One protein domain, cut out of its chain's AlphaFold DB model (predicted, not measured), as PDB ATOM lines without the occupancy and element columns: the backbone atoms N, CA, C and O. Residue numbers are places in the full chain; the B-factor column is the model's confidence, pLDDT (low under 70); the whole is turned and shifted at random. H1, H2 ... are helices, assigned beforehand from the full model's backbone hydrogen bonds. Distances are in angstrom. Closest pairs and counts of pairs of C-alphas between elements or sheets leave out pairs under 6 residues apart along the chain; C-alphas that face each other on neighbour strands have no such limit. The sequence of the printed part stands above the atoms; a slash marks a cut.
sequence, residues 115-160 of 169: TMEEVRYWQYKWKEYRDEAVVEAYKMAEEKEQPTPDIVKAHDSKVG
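This is residues 115 to 160 of the 169 residues of an uncharacterized protein of Glossina morsitans morsitans (UniProt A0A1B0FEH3). One long helix, H1, makes the length of the domain, and a short helix, H2, is set off to the side of H1's last residues by the link of residues 144 to 149, the link and H2 together making the short arm of a loose L whose long arm is H1. The printed part has 46 residues, with two named helices in the order H1, H2 and no named strand: all helix. It is extended, with a radius of gyration of the C-alphas of 15.3 A, and flat, spanning 44 by 25 by 13 A.

H1, residues 116 to 143, is 40.5 A long, from C-alpha 116 at (68.515, -54.683, 34.015) to C-alpha 143 at (31.927, -41.641, 45.630). H2, residues 150 to 159, ends at C-alpha 159, (34.294, -49.796, 23.105).

H1 and H2 are apart, joined by a short link of six residues. Residues 115 to 137, 139 to 145 and 149 to 160 stand free. In H1 and H2 every O i to N i+4 pair is within hydrogen-bond range.

The C-alphas farthest apart, those of Thr 115 and Glu 145, are 45.0 A apart. The printed part has no cut. Its mean pLDDT is 76.6; residues 116 to 117, 145 to 148, 150 to 151, 153 and 160 are under 70.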
ATOM      1  N   THR A 115      70.843 -53.200  38.033       76.25
ATOM      2  CA  THR A 115      70.780 -54.334  37.096       76.25
ATOM      3  C   THR A 115      69.586 -54.191  36.153       76.25
ATOM      4  O   THR A 115      68.640 -53.455  36.434       76.25
ATOM      5  N   MET A 116      69.594 -54.879  35.003       69.44
ATOM      6  CA  MET A 116      68.515 -54.683  34.015       69.44
ATOM      7  C   MET A 116      67.195 -55.229  34.550       69.44
ATOM      8  O   MET A 116      66.122 -54.709  34.252       69.44
ATOM      9  N   GLU A 117      67.302 -56.280  35.357       69.31
ATOM     10  CA  GLU A 117      66.198 -56.914  36.061       69.31
ATOM     11  C   GLU A 117      65.567 -55.936  37.053       69.31
ATOM     12  O   GLU A 117      64.348 -55.792  37.077       69.31
ATOM     13  N   GLU A 118      66.387 -55.186  37.789       72.06
ATOM     14  CA  GLU A 118      65.923 -54.168  38.728       72.06
ATOM     15  C   GLU A 118      65.249 -52.988  38.020       72.06
ATOM     16  O   GLU A 118      64.148 -52.592  38.397       72.06
ATOM     17  N   VAL A 119      65.836 -52.472  36.935       75.25
ATOM     18  CA  VAL A 119      65.201 -51.417  36.125       75.25
ATOM     19  C   VAL A 119      63.834 -51.877  35.615       75.25
ATOM     20  O   VAL A 119      62.857 -51.130  35.678       75.25
ATOM     21  N   ARG A 120      63.737 -53.122  35.142       74.31
ATOM     22  CA  ARG A 120      62.481 -53.681  34.636       74.31
ATOM     23  C   ARG A 120      61.463 -53.928  35.751       74.31
ATOM     24  O   ARG A 120      60.274 -53.703  35.534       74.31
ATOM     25  N   TYR A 121      61.915 -54.336  36.935       80.06
ATOM     26  CA  TYR A 121      61.076 -54.450  38.125       80.06
ATOM     27  C   TYR A 121      60.474 -53.096  38.507       80.06
ATOM     28  O   TYR A 121      59.259 -52.991  38.663       80.06
ATOM     29  N   TRP A 122      61.290 -52.040  38.565       81.25
ATOM     30  CA  TRP A 122      60.813 -50.689  38.861       81.25
ATOM     31  C   TRP A 122      59.861 -50.155  37.793       81.25
ATOM     32  O   TRP A 122      58.845 -49.560  38.132       81.25
ATOM     33  N   GLN A 123      60.117 -50.428  36.512       82.56
ATOM     34  CA  GLN A 123      59.187 -50.078  35.433       82.56
ATOM     35  C   GLN A 123      57.834 -50.781  35.576       82.56
ATOM     36  O   GLN A 123      56.791 -50.154  35.387       82.56
ATOM     37  N   TYR A 124      57.842 -52.073  35.912       83.88
ATOM     38  CA  TYR A 124      56.616 -52.819  36.174       83.88
ATOM     39  C   TYR A 124      55.876 -52.248  37.385       83.88
ATOM     40  O   TYR A 124      54.685 -51.964  37.290       83.88
ATOM     41  N   LYS A 125      56.593 -51.983  38.481       87.31
ATOM     42  CA  LYS A 125      56.028 -51.367  39.682       87.31
ATOM     43  C   LYS A 125      55.442 -49.987  39.419       87.31
ATOM     44  O   LYS A 125      54.336 -49.720  39.859       87.31
ATOM     45  N   TRP A 126      56.113 -49.122  38.664       87.44
ATOM     46  CA  TRP A 126      55.563 -47.814  38.293       87.44
ATOM     47  C   TRP A 126      54.290 -47.925  37.460       87.44
ATOM     48  O   TRP A 126      53.390 -47.102  37.610       87.44
ATOM     49  N   LYS A 127      54.198 -48.942  36.594       88.31
ATOM     50  CA  LYS A 127      52.965 -49.227  35.864       88.31
ATOM     51  C   LYS A 127      51.853 -49.676  36.814       88.31
ATOM     52  O   LYS A 127      50.763 -49.129  36.725       88.31
ATOM     53  N   GLU A 128      52.143 -50.607  37.717       90.38
ATOM     54  CA  GLU A 128      51.198 -51.101  38.728       90.38
ATOM     55  C   GLU A 128      50.687 -49.953  39.614       90.38
ATOM     56  O   GLU A 128      49.486 -49.720  39.659       90.38
ATOM     57  N   TYR A 129      51.583 -49.136  40.178       90.25
ATOM     58  CA  TYR A 129      51.220 -47.956  40.973       90.25
ATOM     59  C   TYR A 129      50.366 -46.949  40.203       90.25
ATOM     60  O   TYR A 129      49.436 -46.368  40.755       90.25
ATOM     61  N   ARG A 130      50.681 -46.709  38.927       89.50
ATOM     62  CA  ARG A 130      49.883 -45.811  38.090       89.50
ATOM     63  C   ARG A 130      48.492 -46.389  37.849       89.50
ATOM     64  O   ARG A 130      47.520 -45.648  37.926       89.50
ATOM     65  N   ASP A 131      48.402 -47.675  37.528       89.00
ATOM     66  CA  ASP A 131      47.131 -48.335  37.244       89.00
ATOM     67  C   ASP A 131      46.264 -48.390  38.528       89.00
ATOM     68  O   ASP A 131      45.073 -48.089  38.472       89.00
ATOM     69  N   GLU A 132      46.862 -48.636  39.700       90.56
ATOM     70  CA  GLU A 132      46.209 -48.530  41.015       90.56
ATOM     71  C   GLU A 132      45.713 -47.109  41.313       90.56
ATOM     72  O   GLU A 132      44.542 -46.932  41.649       90.56
ATOM     73  N   ALA A 133      46.558 -46.089  41.128       88.25
ATOM     74  CA  ALA A 133      46.188 -44.690  41.353       88.25
ATOM     75  C   ALA A 133      45.048 -44.232  40.428       88.25
ATOM     76  O   ALA A 133      44.190 -43.448  40.829       88.25
ATOM     77  N   VAL A 134      45.016 -44.735  39.192       85.88
ATOM     78  CA  VAL A 134      43.919 -44.488  38.250       85.88
ATOM     79  C   VAL A 134      42.626 -45.134  38.750       85.88
ATOM     80  O   VAL A 134      41.595 -44.466  38.788       85.88
ATOM     81  N   VAL A 135      42.667 -46.400  39.180       86.31
ATOM     82  CA  VAL A 135      41.493 -47.098  39.737       86.31
ATOM     83  C   VAL A 135      40.977 -46.408  40.999       86.31
ATOM     84  O   VAL A 135      39.770 -46.242  41.160       86.31
ATOM     85  N   GLU A 136      41.868 -45.986  41.891       87.19
ATOM     86  CA  GLU A 136      41.506 -45.242  43.097       87.19
ATOM     87  C   GLU A 136      40.868 -43.889  42.754       87.19
ATOM     88  O   GLU A 136      39.820 -43.552  43.301       87.19
ATOM     89  N   ALA A 137      41.423 -43.156  41.784       83.25
ATOM     90  CA  ALA A 137      40.833 -41.911  41.301       83.25
ATOM     91  C   ALA A 137      39.419 -42.113  40.724       83.25
ATOM     92  O   ALA A 137      38.544 -41.285  40.976       83.25
ATOM     93  N   TYR A 138      39.169 -43.213  40.002       77.25
ATOM     94  CA  TYR A 138      37.825 -43.556  39.519       77.25
ATOM     95  C   TYR A 138      36.849 -43.832  40.668       77.25
ATOM     96  O   TYR A 138      35.755 -43.273  40.668       77.25
ATOM     97  N   LYS A 139      37.258 -44.612  41.677       80.94
ATOM     98  CA  LYS A 139      36.433 -44.879  42.871       80.94
ATOM     99  C   LYS A 139      36.102 -43.594  43.632       80.94
ATOM    100  O   LYS A 139      34.953 -43.364  43.987       80.94
ATOM    101  N   MET A 140      37.091 -42.719  43.826       78.88
ATOM    102  CA  MET A 140      36.889 -41.424  44.486       78.88
ATOM    103  C   MET A 140      35.982 -40.480  43.686       78.88
ATOM    104  O   MET A 140      35.284 -39.659  44.279       78.88
ATOM    105  N   ALA A 141      36.010 -40.545  42.351       72.94
ATOM    106  CA  ALA A 141      35.118 -39.762  41.498       72.94
ATOM    107  C   ALA A 141      33.668 -40.273  41.563       72.94
ATOM    108  O   ALA A 141      32.745 -39.461  41.597       72.94
ATOM    109  N   GLU A 142      33.487 -41.595  41.638       70.31
ATOM    110  CA  GLU A 142      32.190 -42.255  41.820       70.31
ATOM    111  C   GLU A 142      31.577 -41.928  43.192       70.31
ATOM    112  O   GLU A 142      30.431 -41.489  43.262       70.31
ATOM    113  N   GLU A 143      32.362 -42.014  44.272       71.56
ATOM    114  CA  GLU A 143      31.927 -41.641  45.630       71.56
ATOM    115  C   GLU A 143      31.562 -40.155  45.769       71.56
ATOM    116  O   GLU A 143      30.726 -39.795  46.596       71.56
ATOM    117  N   LYS A 144      32.183 -39.274  44.977       71.12
ATOM    118  CA  LYS A 144      31.914 -37.826  44.995       71.12
ATOM    119  C   LYS A 144      30.804 -37.393  44.030       71.12
ATOM    120  O   LYS A 144      30.638 -36.187  43.849       71.12
ATOM    121  N   GLU A 145      30.103 -38.336  43.389       63.56
ATOM    122  CA  GLU A 145      29.101 -38.086  42.333       63.56
ATOM    123  C   GLU A 145      29.597 -37.101  41.253       63.56
ATOM    124  O   GLU A 145      28.823 -36.369  40.630       63.56
ATOM    125  N   GLN A 146      30.913 -37.045  41.019       62.28
ATOM    126  CA  GLN A 146      31.467 -36.154  40.010       62.28
ATOM    127  C   GLN A 146      31.199 -36.764  38.634       62.28
ATOM    128  O   GLN A 146      31.487 -37.944  38.421       62.28
ATOM    129  N   PRO A 147      30.654 -35.996  37.672       62.97
ATOM    130  CA  PRO A 147      30.360 -36.536  36.358       62.97
ATOM    131  C   PRO A 147      31.663 -37.015  35.719       62.97
ATOM    132  O   PRO A 147      32.609 -36.242  35.561       62.97
ATOM    133  N   THR A 148      31.703 -38.295  35.341       64.62
ATOM    134  CA  THR A 148      32.808 -38.865  34.564       64.62
ATOM    135  C   THR A 148      33.084 -37.962  33.359       64.62
ATOM    136  O   THR A 148      32.119 -37.568  32.691       64.62
ATOM    137  N   PRO A 149      34.357 -37.625  33.068       70.31
ATOM    138  CA  PRO A 149      34.696 -36.736  31.963       70.31
ATOM    139  C   PRO A 149      34.059 -37.234  30.665       70.31
ATOM    140  O   PRO A 149      34.109 -38.433  30.384       70.31
ATOM    141  N   ASP A 150      33.503 -36.333  29.852       68.56
ATOM    142  CA  ASP A 150      32.767 -36.689  28.623       68.56
ATOM    143  C   ASP A 150      33.576 -37.587  27.673       68.56
ATOM    144  O   ASP A 150      33.027 -38.431  26.969       68.56
ATOM    145  N   ILE A 151      34.903 -37.452  27.711       68.69
ATOM    146  CA  ILE A 151      35.857 -38.247  26.934       68.69
ATOM    147  C   ILE A 151      35.823 -39.733  27.342       68.69
ATOM    148  O   ILE A 151      35.921 -40.602  26.479       68.69
ATOM    149  N   VAL A 152      35.646 -40.036  28.633       70.25
ATOM    150  CA  VAL A 152      35.575 -41.415  29.154       70.25
ATOM    151  C   VAL A 152      34.235 -42.050  28.780       70.25
ATOM    152  O   VAL A 152      34.209 -43.154  28.255       70.25
ATOM    153  N   LYS A 153      33.127 -41.308  28.897       69.12
ATOM    154  CA  LYS A 153      31.804 -41.775  28.437       69.12
ATOM    155  C   LYS A 153      31.776 -42.033  26.925       69.12
ATOM    156  O   LYS A 153      31.211 -43.020  26.452       69.12
ATOM    157  N   ALA A 154      32.407 -41.152  26.148       71.31
ATOM    158  CA  ALA A 154      32.561 -41.323  24.705       71.31
ATOM    159  C   ALA A 154      33.456 -42.523  24.345       71.31
ATOM    160  O   ALA A 154      33.205 -43.191  23.345       71.31
ATOM    161  N   HIS A 155      34.479 -42.818  25.151       70.38
ATOM    162  CA  HIS A 155      35.290 -44.026  25.010       70.38
ATOM    163  C   HIS A 155      34.468 -45.290  25.304       70.38
ATOM    164  O   HIS A 155      34.405 -46.182  24.460       70.38
ATOM    165  N   ASP A 156      33.763 -45.336  26.434       71.88
ATOM    166  CA  ASP A 156      33.020 -46.523  26.873       71.88
ATOM    167  C   ASP A 156      31.839 -46.840  25.946       71.88
ATOM    168  O   ASP A 156      31.626 -47.993  25.579       71.88
ATOM    169  N   SER A 157      31.143 -45.815  25.439       74.69
ATOM    170  CA  SER A 157      30.109 -45.988  24.403       74.69
ATOM    171  C   SER A 157      30.643 -46.538  23.074       74.69
ATOM    172  O   SER A 157      29.897 -47.177  22.334       74.69
ATOM    173  N   LYS A 158      31.923 -46.307  22.757       72.50
ATOM    174  CA  LYS A 158      32.550 -46.749  21.505       72.50
ATOM    175  C   LYS A 158      33.199 -48.128  21.625       72.50
ATOM    176  O   LYS A 158      33.300 -48.828  20.619       72.50
ATOM    177  N   VAL A 159      33.642 -48.505  22.825       71.00
ATOM    178  CA  VAL A 159      34.294 -49.796  23.105       71.00
ATOM    179  C   VAL A 159      33.287 -50.852  23.591       71.00
ATOM    180  O   VAL A 159      33.483 -52.034  23.320       71.00
ATOM    181  N   GLY A 160      32.166 -50.438  24.195       61.62
ATOM    182  CA  GLY A 160      31.118 -51.321  24.716       61.62
ATOM    183  C   GLY A 160      31.552 -52.120  25.955       61.62
ATOM    184  O   GLY A 160      32.735 -52.343  26.189       61.62
TER     185      GLY A 160